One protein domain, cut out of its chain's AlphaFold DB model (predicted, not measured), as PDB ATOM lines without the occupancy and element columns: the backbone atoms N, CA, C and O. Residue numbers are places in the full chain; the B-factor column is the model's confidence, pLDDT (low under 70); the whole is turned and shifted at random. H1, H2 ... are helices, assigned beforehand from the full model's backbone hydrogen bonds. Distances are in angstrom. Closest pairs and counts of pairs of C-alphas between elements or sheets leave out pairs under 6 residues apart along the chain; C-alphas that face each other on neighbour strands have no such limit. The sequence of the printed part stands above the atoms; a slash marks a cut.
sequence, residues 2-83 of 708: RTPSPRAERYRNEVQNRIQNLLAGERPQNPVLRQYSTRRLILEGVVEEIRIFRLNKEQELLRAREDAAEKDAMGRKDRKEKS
ATOM      1  N   ARG A   2     -31.441 -12.936   7.625       58.47
ATOM      2  CA  ARG A   2     -32.388 -13.463   6.622       58.47
ATOM      3  C   ARG A   2     -31.685 -14.555   5.819       58.47
ATOM      4  O   ARG A   2     -30.591 -14.303   5.323       58.47
ATOM      5  N   THR A   3     -32.296 -15.728   5.710       73.94
ATOM      6  CA  THR A   3     -31.886 -16.740   4.732       73.94
ATOM      7  C   THR A   3     -32.083 -16.181   3.315       73.94
ATOM      8  O   THR A   3     -33.001 -15.377   3.101       73.94
ATOM      9  N   PRO A   4     -31.212 -16.523   2.349       74.44
ATOM     10  CA  PRO A   4     -31.441 -16.178   0.948       74.44
ATOM     11  C   PRO A   4     -32.735 -16.838   0.448       74.44
ATOM     12  O   PRO A   4     -33.212 -17.820   1.017       74.44
ATOM     13  N   SER A   5     -33.344 -16.286  -0.603       82.06
ATOM     14  CA  SER A   5     -34.522 -16.927  -1.192       82.06
ATOM     15  C   SER A   5     -34.107 -18.211  -1.930       82.06
ATOM     16  O   SER A   5     -33.037 -18.223  -2.542       82.06
ATOM     17  N   PRO A   6     -34.959 -19.253  -1.990       85.06
ATOM     18  CA  PRO A   6     -34.640 -20.483  -2.726       85.06
ATOM     19  C   PRO A   6     -34.303 -20.246  -4.209       85.06
ATOM     20  O   PRO A   6     -33.552 -20.999  -4.821       85.06
ATOM     21  N   ARG A   7     -34.829 -19.163  -4.803       72.00
ATOM     22  CA  ARG A   7     -34.497 -18.733  -6.172       72.00
ATOM     23  C   ARG A   7     -33.089 -18.130  -6.273       72.00
ATOM     24  O   ARG A   7     -32.414 -18.366  -7.269       72.00
ATOM     25  N   ALA A   8     -32.630 -17.403  -5.253       75.38
ATOM     26  CA  ALA A   8     -31.262 -16.889  -5.186       75.38
ATOM     27  C   ALA A   8     -30.232 -18.005  -4.930       75.38
ATOM     28  O   ALA A   8     -29.124 -17.935  -5.454       75.38
ATOM     29  N   GLU A   9     -30.596 -19.047  -4.175       79.69
ATOM     30  CA  GLU A   9     -29.758 -20.245  -4.003       79.69
ATOM     31  C   GLU A   9     -29.629 -21.038  -5.307       79.69
ATOM     32  O   GLU A   9     -28.513 -21.348  -5.714       79.69
ATOM     33  N   ARG A  10     -30.736 -21.275  -6.029       83.19
ATOM     34  CA  ARG A  10     -30.689 -21.893  -7.368       83.19
ATOM     35  C   ARG A  10     -29.781 -21.123  -8.328       83.19
ATOM     36  O   ARG A  10     -28.944 -21.740  -8.973       83.19
ATOM     37  N   TYR A  11     -29.901 -19.794  -8.372       77.25
ATOM     38  CA  TYR A  11     -29.043 -18.954  -9.211       77.25
ATOM     39  C   TYR A  11     -27.563 -19.028  -8.802       77.25
ATOM     40  O   TYR A  11     -26.701 -19.143  -9.664       77.25
ATOM     41  N   ARG A  12     -27.250 -19.038  -7.495       79.06
ATOM     42  CA  ARG A  12     -25.876 -19.255  -7.007       79.06
ATOM     43  C   ARG A  12     -25.300 -20.601  -7.435       79.06
ATOM     44  O   ARG A  12     -24.148 -20.645  -7.845       79.06
ATOM     45  N   ASN A  13     -26.086 -21.670  -7.346       86.94
ATOM     46  CA  ASN A  13     -25.637 -23.004  -7.735       86.94
ATOM     47  C   ASN A  13     -25.446 -23.096  -9.257       86.94
ATOM     48  O   ASN A  13     -24.458 -23.655  -9.713       86.94
ATOM     49  N   GLU A  14     -26.334 -22.486 -10.048       84.19
ATOM     50  CA  GLU A  14     -26.180 -22.396 -11.505       84.19
ATOM     51  C   GLU A  14     -24.908 -21.622 -11.896       84.19
ATOM     52  O   GLU A  14     -24.147 -22.074 -12.749       84.19
ATOM     53  N   VAL A  15     -24.642 -20.493 -11.232       76.44
ATOM     54  CA  VAL A  15     -23.405 -19.711 -11.377       76.44
ATOM     55  C   VAL A  15     -22.170 -20.541 -11.023       76.44
ATOM     56  O   VAL A  15     -21.241 -20.638 -11.822       76.44
ATOM     57  N   GLN A  16     -22.168 -21.189  -9.856       81.81
ATOM     58  CA  GLN A  16     -21.038 -21.991  -9.398       81.81
ATOM     59  C   GLN A  16     -20.751 -23.158 -10.354       81.81
ATOM     60  O   GLN A  16     -19.588 -23.388 -10.686       81.81
ATOM     61  N   ASN A  17     -21.792 -23.820 -10.865       87.94
ATOM     62  CA  ASN A  17     -21.658 -24.862 -11.878       87.94
ATOM     63  C   ASN A  17     -21.130 -24.288 -13.207       87.94
ATOM     64  O   ASN A  17     -20.223 -24.864 -13.790       87.94
ATOM     65  N   ARG A  18     -21.598 -23.122 -13.677       78.56
ATOM     66  CA  ARG A  18     -21.047 -22.487 -14.895       78.56
ATOM     67  C   ARG A  18     -19.554 -22.168 -14.764       78.56
ATOM     68  O   ARG A  18     -18.810 -22.420 -15.710       78.56
ATOM     69  N   ILE A  19     -19.110 -21.663 -13.608       76.38
ATOM     70  CA  ILE A  19     -17.682 -21.437 -13.325       76.38
ATOM     71  C   ILE A  19     -16.923 -22.771 -13.317       76.38
ATOM     72  O   ILE A  19     -15.866 -22.873 -13.937       76.38
ATOM     73  N   GLN A  20     -17.452 -23.802 -12.649       83.62
ATOM     74  CA  GLN A  20     -16.820 -25.123 -12.604       83.62
ATOM     75  C   GLN A  20     -16.698 -25.748 -13.999       83.62
ATOM     76  O   GLN A  20     -15.607 -26.178 -14.353       83.62
ATOM     77  N   ASN A  21     -17.738 -25.701 -14.834       84.12
ATOM     78  CA  ASN A  21     -17.713 -26.247 -16.195       84.12
ATOM     79  C   ASN A  21     -16.790 -25.447 -17.140       84.12
ATOM     80  O   ASN A  21     -16.192 -26.019 -18.053       84.12
ATOM     81  N   LEU A  22     -16.621 -24.135 -16.915       77.75
ATOM     82  CA  LEU A  22     -15.614 -23.311 -17.606       77.75
ATOM     83  C   LEU A  22     -14.179 -23.691 -17.210       77.75
ATOM     84  O   LEU A  22     -13.302 -23.741 -18.075       77.75
ATOM     85  N   LEU A  23     -13.943 -23.971 -15.923       77.62
ATOM     86  CA  LEU A  23     -12.644 -24.403 -15.394       77.62
ATOM     87  C   LEU A  23     -12.310 -25.860 -15.754       77.62
ATOM     88  O   LEU A  23     -11.146 -26.166 -15.993       77.62
ATOM     89  N   ALA A  24     -13.315 -26.735 -15.829       85.62
ATOM     90  CA  ALA A  24     -13.186 -28.127 -16.264       85.62
ATOM     91  C   ALA A  24     -12.975 -28.265 -17.784       85.62
ATOM     92  O   ALA A  24     -12.563 -29.320 -18.254       85.62
ATOM     93  N   GLY A  25     -13.246 -27.208 -18.561       81.50
ATOM     94  CA  GLY A  25     -13.111 -27.216 -20.020       81.50
ATOM     95  C   GLY A  25     -14.247 -27.930 -20.763       81.50
ATOM     96  O   GLY A  25     -14.167 -28.069 -21.979       81.50
ATOM     97  N   GLU A  26     -15.309 -28.343 -20.062       86.19
ATOM     98  CA  GLU A  26     -16.491 -28.999 -20.643       86.19
ATOM     99  C   GLU A  26     -17.303 -28.064 -21.549       86.19
ATOM    100  O   GLU A  26     -17.964 -28.505 -22.487       86.19
ATOM    101  N   ARG A  27     -17.268 -26.752 -21.276       79.19
ATOM    102  CA  ARG A  27     -17.892 -25.740 -22.138       79.19
ATOM    103  C   ARG A  27     -16.887 -25.324 -23.222       79.19
ATOM    104  O   ARG A  27     -15.770 -24.949 -22.856       79.19
ATOM    105  N   PRO A  28     -17.248 -25.328 -24.523       73.62
ATOM    106  CA  PRO A  28     -16.334 -24.937 -25.593       73.62
ATOM    107  C   PRO A  28     -15.825 -23.512 -25.363       73.62
ATOM    108  O   PRO A  28     -16.575 -22.537 -25.432       73.62
ATOM    109  N   GLN A  29     -14.535 -23.402 -25.046       67.12
ATOM    110  CA  GLN A  29     -13.866 -22.125 -24.843       67.12
ATOM    111  C   GLN A  29     -13.720 -21.429 -26.194       67.12
ATOM    112  O   GLN A  29     -13.225 -22.027 -27.150       67.12
ATOM    113  N   ASN A  30     -14.109 -20.156 -26.268       72.50
ATOM    114  CA  ASN A  30     -13.887 -19.347 -27.461       72.50
ATOM    115  C   ASN A  30     -12.368 -19.329 -27.762       72.50
ATOM    116  O   ASN A  30     -11.599 -18.926 -26.882       72.50
ATOM    117  N   PRO A  31     -11.901 -19.793 -28.939       74.44
ATOM    118  CA  PRO A  31     -10.477 -20.040 -29.185       74.44
ATOM    119  C   PRO A  31      -9.617 -18.775 -29.067       74.44
ATOM    120  O   PRO A  31      -8.456 -18.860 -28.669       74.44
ATOM    121  N   VAL A  32     -10.206 -17.599 -29.313       70.75
ATOM    122  CA  VAL A  32      -9.570 -16.286 -29.117       70.75
ATOM    123  C   VAL A  32      -9.249 -16.018 -27.639       70.75
ATOM    124  O   VAL A  32      -8.246 -15.382 -27.323       70.75
ATOM    125  N   LEU A  33     -10.072 -16.524 -26.713       65.88
ATOM    126  CA  LEU A  33      -9.913 -16.300 -25.271       65.88
ATOM    127  C   LEU A  33      -8.963 -17.301 -24.601       65.88
ATOM    128  O   LEU A  33      -8.432 -17.021 -23.526       65.88
ATOM    129  N   ARG A  34      -8.685 -18.436 -25.255       66.62
ATOM    130  CA  ARG A  34      -7.799 -19.501 -24.750       66.62
ATOM    131  C   ARG A  34      -6.355 -19.048 -24.499       66.62
ATOM    132  O   ARG A  34      -5.638 -19.695 -23.744       66.62
ATOM    133  N   GLN A  35      -5.936 -17.950 -25.130       76.25
ATOM    134  CA  GLN A  35      -4.599 -17.366 -24.982       76.25
ATOM    135  C   GLN A  35      -4.448 -16.498 -23.720       76.25
ATOM    136  O   GLN A  35      -3.329 -16.143 -23.347       76.25
ATOM    137  N   TYR A  36      -5.545 -16.135 -23.047       74.25
ATOM    138  CA  TYR A  36      -5.489 -15.265 -21.877       74.25
ATOM    139  C   TYR A  36      -5.353 -16.043 -20.566       74.25
ATOM    140  O   TYR A  36      -5.959 -17.092 -20.360       74.25
ATOM    141  N   SER A  37      -4.575 -15.480 -19.635       80.75
ATOM    142  CA  SER A  37      -4.359 -16.072 -18.308       80.75
ATOM    143  C   SER A  37      -5.675 -16.361 -17.573       80.75
ATOM    144  O   SER A  37      -6.636 -15.596 -17.681       80.75
ATOM    145  N   THR A  38      -5.686 -17.388 -16.720       78.75
ATOM    146  CA  THR A  38      -6.858 -17.832 -15.939       78.75
ATOM    147  C   THR A  38      -7.540 -16.703 -15.152       78.75
ATOM    148  O   THR A  38      -8.753 -16.721 -14.966       78.75
ATOM    149  N   ARG A  39      -6.790 -15.670 -14.730       74.44
ATOM    150  CA  ARG A  39      -7.356 -14.472 -14.081       74.44
ATOM    151  C   ARG A  39      -8.308 -13.683 -14.982       74.44
ATOM    152  O   ARG A  39      -9.282 -13.139 -14.475       74.44
ATOM    153  N   ARG A  40      -8.039 -13.611 -16.288       78.19
ATOM    154  CA  ARG A  40      -8.896 -12.912 -17.253       78.19
ATOM    155  C   ARG A  40     -10.180 -13.697 -17.517       78.19
ATOM    156  O   ARG A  40     -11.241 -13.097 -17.440       78.19
ATOM    157  N   LEU A  41     -10.096 -15.024 -17.653       78.00
ATOM    158  CA  LEU A  41     -11.274 -15.901 -17.743       78.00
ATOM    159  C   LEU A  41     -12.198 -15.770 -16.516       78.00
ATOM    160  O   LEU A  41     -13.413 -15.709 -16.665       78.00
ATOM    161  N   ILE A  42     -11.638 -15.663 -15.302       81.19
ATOM    162  CA  ILE A  42     -12.428 -15.430 -14.077       81.19
ATOM    163  C   ILE A  42     -13.122 -14.057 -14.109       81.19
ATOM    164  O   ILE A  42     -14.293 -13.954 -13.752       81.19
ATOM    165  N   LEU A  43     -12.423 -12.999 -14.535       82.88
ATOM    166  CA  LEU A  43     -13.013 -11.658 -14.643       82.88
ATOM    167  C   LEU A  43     -14.105 -11.596 -15.720       82.88
ATOM    168  O   LEU A  43     -15.148 -10.995 -15.481       82.88
ATOM    169  N   GLU A  44     -13.898 -12.244 -16.865       78.62
ATOM    170  CA  GLU A  44     -14.886 -12.339 -17.943       78.62
ATOM    171  C   GLU A  44     -16.123 -13.137 -17.498       78.62
ATOM    172  O   GLU A  44     -17.239 -12.675 -17.727       78.62
ATOM    173  N   GLY A  45     -15.958 -14.231 -16.742       85.12
ATOM    174  CA  GLY A  45     -17.077 -14.952 -16.117       85.12
ATOM    175  C   GLY A  45     -17.905 -14.077 -15.164       85.12
ATOM    176  O   GLY A  45     -19.131 -14.052 -15.254       85.12
ATOM    177  N   VAL A  46     -17.252 -13.271 -14.317       84.00
ATOM    178  CA  VAL A  46     -17.940 -12.308 -13.430       84.00
ATOM    179  C   VAL A  46     -18.657 -11.204 -14.225       84.00
ATOM    180  O   VAL A  46     -19.730 -10.749 -13.824       84.00
ATOM    181  N   VAL A  47     -18.110 -10.769 -15.364       86.44
ATOM    182  CA  VAL A  47     -18.777  -9.802 -16.256       86.44
ATOM    183  C   VAL A  47     -19.986 -10.435 -16.959       86.44
ATOM    184  O   VAL A  47     -21.049  -9.808 -16.997       86.44
ATOM    185  N   GLU A  48     -19.877 -11.678 -17.445       82.81
ATOM    186  CA  GLU A  48     -20.990 -12.444 -18.035       82.81
ATOM    187  C   GLU A  48     -22.113 -12.650 -17.000       82.81
ATOM    188  O   GLU A  48     -23.280 -12.402 -17.303       82.81
ATOM    189  N   GLU A  49     -21.782 -12.977 -15.746       76.88
ATOM    190  CA  GLU A  49     -22.741 -13.040 -14.633       76.88
ATOM    191  C   GLU A  49     -23.462 -11.711 -14.389       76.88
ATOM    192  O   GLU A  49     -24.686 -11.690 -14.255       76.88
ATOM    193  N   ILE A  50     -22.735 -10.588 -14.356       85.69
ATOM    194  CA  ILE A  50     -23.337  -9.260 -14.181       85.69
ATOM    195  C   ILE A  50     -24.257  -8.923 -15.366       85.69
ATOM    196  O   ILE A  50     -25.333  -8.355 -15.145       85.69
ATOM    197  N   ARG A  51     -23.890  -9.303 -16.600       89.56
ATOM    198  CA  ARG A  51     -24.736  -9.153 -17.800       89.56
ATOM    199  C   ARG A  51     -26.017  -9.984 -17.663       89.56
ATOM    200  O   ARG A  51     -27.106  -9.422 -17.759       89.56
ATOM    201  N   ILE A  52     -25.904 -11.273 -17.327       86.06
ATOM    202  CA  ILE A  52     -27.039 -12.186 -17.097       86.06
ATOM    203  C   ILE A  52     -27.950 -11.674 -15.971       86.06
ATOM    204  O   ILE A  52     -29.173 -11.697 -16.106       86.06
ATOM    205  N   PHE A  53     -27.383 -11.182 -14.866       86.19
ATOM    206  CA  PHE A  53     -28.150 -10.649 -13.740       86.19
ATOM    207  C   PHE A  53     -28.961  -9.403 -14.124       86.19
ATOM    208  O   PHE A  53     -30.122  -9.288 -13.725       86.19
ATOM    209  N   ARG A  54     -28.386  -8.483 -14.917       89.88
ATOM    210  CA  ARG A  54     -29.114  -7.317 -15.454       89.88
ATOM    211  C   ARG A  54     -30.266  -7.757 -16.358       89.88
ATOM    212  O   ARG A  54     -31.401  -7.377 -16.092       89.88
ATOM    213  N   LEU A  55     -29.994  -8.645 -17.316       91.62
ATOM    214  CA  LEU A  55     -30.982  -9.193 -18.254       91.62
ATOM    215  C   LEU A  55     -32.157  -9.886 -17.537       91.62
ATOM    216  O   LEU A  55     -33.321  -9.643 -17.845       91.62
ATOM    217  N   ASN A  56     -31.871 -10.704 -16.521       88.75
ATOM    218  CA  ASN A  56     -32.891 -11.396 -15.723       88.75
ATOM    219  C   ASN A  56     -33.731 -10.405 -14.889       88.75
ATOM    220  O   ASN A  56     -34.944 -10.563 -14.749       88.75
ATOM    221  N   LYS A  57     -33.110  -9.332 -14.383       91.31
ATOM    222  CA  LYS A  57     -33.802  -8.257 -13.658       91.31
ATOM    223  C   LYS A  57     -34.690  -7.408 -14.576       91.31
ATOM    224  O   LYS A  57     -35.774  -7.005 -14.161       91.31
ATOM    225  N   GLU A  58     -34.270  -7.161 -15.812       90.44
ATOM    226  CA  GLU A  58     -35.084  -6.495 -16.837       90.44
ATOM    227  C   GLU A  58     -36.277  -7.362 -17.255       90.44
ATOM    228  O   GLU A  58     -37.405  -6.873 -17.264       90.44
ATOM    229  N   GLN A  59     -36.076  -8.667 -17.474       91.19
ATOM    230  CA  GLN A  59     -37.180  -9.609 -17.706       91.19
ATOM    231  C   GLN A  59     -38.163  -9.669 -16.525       91.19
ATOM    232  O   GLN A  59     -39.373  -9.748 -16.733       91.19
ATOM    233  N   GLU A  60     -37.679  -9.604 -15.282       90.75
ATOM    234  CA  GLU A  60     -38.540  -9.557 -14.095       90.75
ATOM    235  C   GLU A  60     -39.354  -8.254 -14.009       90.75
ATOM    236  O   GLU A  60     -40.537  -8.296 -13.664       90.75
ATOM    237  N   LEU A  61     -38.772  -7.112 -14.392       91.88
ATOM    238  CA  LEU A  61     -39.487  -5.834 -14.499       91.88
ATOM    239  C   LEU A  61     -40.524  -5.834 -15.635       91.88
ATOM    240  O   LEU A  61     -41.629  -5.323 -15.443       91.88
ATOM    241  N   LEU A  62     -40.211  -6.436 -16.787       93.50
ATOM    242  CA  LEU A  62     -41.162  -6.601 -17.893       93.50
ATOM    243  C   LEU A  62     -42.356  -7.463 -17.470       93.50
ATOM    244  O   LEU A  62     -43.495  -7.011 -17.584       93.50
ATOM    245  N   ARG A  63     -42.111  -8.632 -16.861       93.25
ATOM    246  CA  ARG A  63     -43.180  -9.489 -16.319       93.25
ATOM    247  C   ARG A  63     -44.013  -8.770 -15.263       93.25
ATOM    248  O   ARG A  63     -45.233  -8.848 -15.302       93.25
ATOM    249  N   ALA A  64     -43.391  -8.017 -14.350       92.50
ATOM    250  CA  ALA A  64     -44.118  -7.231 -13.349       92.50
ATOM    251  C   ALA A  64     -45.029  -6.157 -13.981       92.50
ATOM    252  O   ALA A  64     -46.131  -5.908 -13.480       92.50
ATOM    253  N   ARG A  65     -44.596  -5.548 -15.094       94.56
ATOM    254  CA  ARG A  65     -45.368  -4.565 -15.868       94.56
ATOM    255  C   ARG A  65     -46.530  -5.210 -16.631       94.56
ATOM    256  O   ARG A  65     -47.616  -4.629 -16.656       94.56
ATOM    257  N   GLU A  66     -46.337  -6.397 -17.200       94.81
ATOM    258  CA  GLU A  66     -47.402  -7.204 -17.820       94.81
ATOM    259  C   GLU A  66     -48.459  -7.609 -16.781       94.81
ATOM    260  O   GLU A  66     -49.641  -7.303 -16.946       94.81
ATOM    261  N   ASP A  67     -48.023  -8.158 -15.645       93.62
ATOM    262  CA  ASP A  67     -48.848  -8.492 -14.478       93.62
ATOM    263  C   ASP A  67     -49.676  -7.299 -13.971       93.62
ATOM    264  O   ASP A  67     -50.806  -7.457 -13.497       93.62
ATOM    265  N   ALA A  68     -49.098  -6.094 -13.988       89.50
ATOM    266  CA  ALA A  68     -49.773  -4.865 -13.588       89.50
ATOM    267  C   ALA A  68     -50.816  -4.431 -14.631       89.50
ATOM    268  O   ALA A  68     -51.949  -4.107 -14.264       89.50
ATOM    269  N   ALA A  69     -50.466  -4.487 -15.920       93.69
ATOM    270  CA  ALA A  69     -51.373  -4.180 -17.022       93.69
ATOM    271  C   ALA A  69     -52.571  -5.146 -17.073       93.69
ATOM    272  O   ALA A  69     -53.706  -4.705 -17.275       93.69
ATOM    273  N   GLU A  70     -52.357  -6.440 -16.819       95.06
ATOM    274  CA  GLU A  70     -53.427  -7.440 -16.765       95.06
ATOM    275  C   GLU A  70     -54.386  -7.183 -15.588       95.06
ATOM    276  O   GLU A  70     -55.611  -7.180 -15.759       95.06
ATOM    277  N   LYS A  71     -53.849  -6.876 -14.398       92.62
ATOM    278  CA  LYS A  71     -54.650  -6.525 -13.209       92.62
ATOM    279  C   LYS A  71     -55.487  -5.263 -13.438       92.62
ATOM    280  O   LYS A  71     -56.659  -5.233 -13.052       92.62
ATOM    281  N   ASP A  72     -54.941  -4.257 -14.117       90.88
ATOM    282  CA  ASP A  72     -55.684  -3.052 -14.501       90.88
ATOM    283  C   ASP A  72     -56.748  -3.337 -15.578       90.88
ATOM    284  O   ASP A  72     -57.865  -2.808 -15.507       90.88
ATOM    285  N   ALA A  73     -56.463  -4.218 -16.543       91.25
ATOM    286  CA  ALA A  73     -57.430  -4.661 -17.546       91.25
ATOM    287  C   ALA A  73     -58.606  -5.431 -16.914       91.25
ATOM    288  O   ALA A  73     -59.768  -5.156 -17.238       91.25
ATOM    289  N   MET A  74     -58.335  -6.335 -15.965       90.06
ATOM    290  CA  MET A  74     -59.364  -7.019 -15.171       90.06
ATOM    291  C   MET A  74     -60.173  -6.032 -14.317       90.06
ATOM    292  O   MET A  74     -61.403  -6.020 -14.387       90.06
ATOM    293  N   GLY A  75     -59.511  -5.121 -13.594       91.31
ATOM    294  CA  GLY A  75     -60.180  -4.107 -12.769       91.31
ATOM    295  C   GLY A  75     -61.125  -3.189 -13.561       91.31
ATOM    296  O   GLY A  75     -62.181  -2.786 -13.058       91.31
ATOM    297  N   ARG A  76     -60.800  -2.893 -14.828       87.88
ATOM    298  CA  ARG A  76     -61.689  -2.161 -15.750       87.88
ATOM    299  C   ARG A  76     -62.929  -2.977 -16.144       87.88
ATOM    300  O   ARG A  76     -64.019  -2.399 -16.188       87.88
ATOM    301  N   LYS A  77     -62.797  -4.289 -16.393       89.12
ATOM    302  CA  LYS A  77     -63.930  -5.187 -16.713       89.12
ATOM    303  C   LYS A  77     -64.919  -5.262 -15.540       89.12
ATOM    304  O   LYS A  77     -66.081  -4.889 -15.713       89.12
ATOM    305  N   ASP A  78     -64.431  -5.569 -14.338       85.94
ATOM    306  CA  ASP A  78     -65.208  -5.611 -13.087       85.94
ATOM    307  C   ASP A  78     -66.015  -4.330 -12.830       85.94
ATOM    308  O   ASP A  78     -67.183  -4.354 -12.421       85.94
ATOM    309  N   ARG A  79     -65.391  -3.168 -13.060       85.38
ATOM    310  CA  ARG A  79     -66.025  -1.862 -12.843       85.38
ATOM    311  C   ARG A  79     -67.104  -1.566 -13.886       85.38
ATOM    312  O   ARG A  79     -68.127  -0.971 -13.535       85.38
ATOM    313  N   LYS A  80     -66.921  -2.009 -15.135       88.44
ATOM    314  CA  LYS A  80     -67.920  -1.890 -16.210       88.44
ATOM    315  C   LYS A  80     -69.128  -2.793 -15.944       88.44
ATOM    316  O   LYS A  80     -70.265  -2.353 -16.113       88.44
ATOM    317  N   GLU A  81     -68.902  -4.008 -15.453       87.38
ATOM    318  CA  GLU A  81     -69.971  -4.946 -15.096       87.38
ATOM    319  C   GLU A  81     -70.781  -4.478 -13.876       87.38
ATOM    320  O   GLU A  81     -72.010  -4.399 -13.945       87.38
ATOM    321  N   LYS A  82     -70.115  -4.048 -12.792       85.38
ATOM    322  CA  LYS A  82     -70.789  -3.476 -11.609       85.38
ATOM    323  C   LYS A  82     -71.642  -2.252 -11.949       85.38
ATOM    324  O   LYS A  82     -72.716  -2.087 -11.372       85.38
ATOM    325  N   SER A  83     -71.202  -1.427 -12.901       80.38
ATOM    326  CA  SER A  83     -71.993  -0.295 -13.410       80.38
ATOM    327  C   SER A  83     -73.278  -0.782 -14.097       80.38
ATOM    328  O   SER A  83     -74.373  -0.434 -13.661       80.38
TER     329      SER A  83
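AT A GLANCE: This is residues 2 to 83 of the 708 residues of an uncharacterized protein of Bimuria novae-zelandiae CBS 107.79 (UniProt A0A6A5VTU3). One very long helix, H2, makes the longest axis, and a shorter helix, H1, meets it near one end to form a narrow, lopsided V. A loop of residues 25 to 37 joins the two at the narrow end of the V, while residues 54 to 83 of H2 stick out as a long arm and residues 2 to 10 stick out at the open end of H1. The printed part has 82 residues with two named helices, H1 then H2 along the chain, and no named strand; the class is all helix. It is extended, with a radius of gyration of the C-alphas of 20.9 A and spans of 70 by 32 by 19 A.

IN THESE COORDINATES: H2 covers residues 38 to 83 and is 67.5 A long, from C-alpha 38 at (-6.858, -17.832, -15.939) to C-alpha 83 at (-71.993, -0.295, -13.410). H1 covers residues 6 to 24 and is 26.5 A long, beginning with C-alpha 6 at (-34.640, -20.483, -2.726).

HOW THE PARTS SIT: H2 and H1 are close but not clearly touching, with 2 pairs of C-alphas within 8 A. Their closest C-alphas, those of Ile 19 and Gly 45, are 7.1 A apart. They run opposite ways at a shallow tilt of 30 degrees, and their centres are 21.4 A apart. In H1 and H2 every O i to N i+4 pair is within hydrogen-bond range.

THE WHOLE: The outline is a rod, and the C-alphas farthest apart, those of Gln 35 and Ser 83, are 70.5 A apart. Without the stretches that stand free, 43 residues remain, spanning 29 by 19 by 15 A. The printed part has no cut, and the link from H1 to H2, 13 residues, is long. The mean pLDDT of the printed part is 83.1; residues 2, 29 and 33 to 34 are under 70.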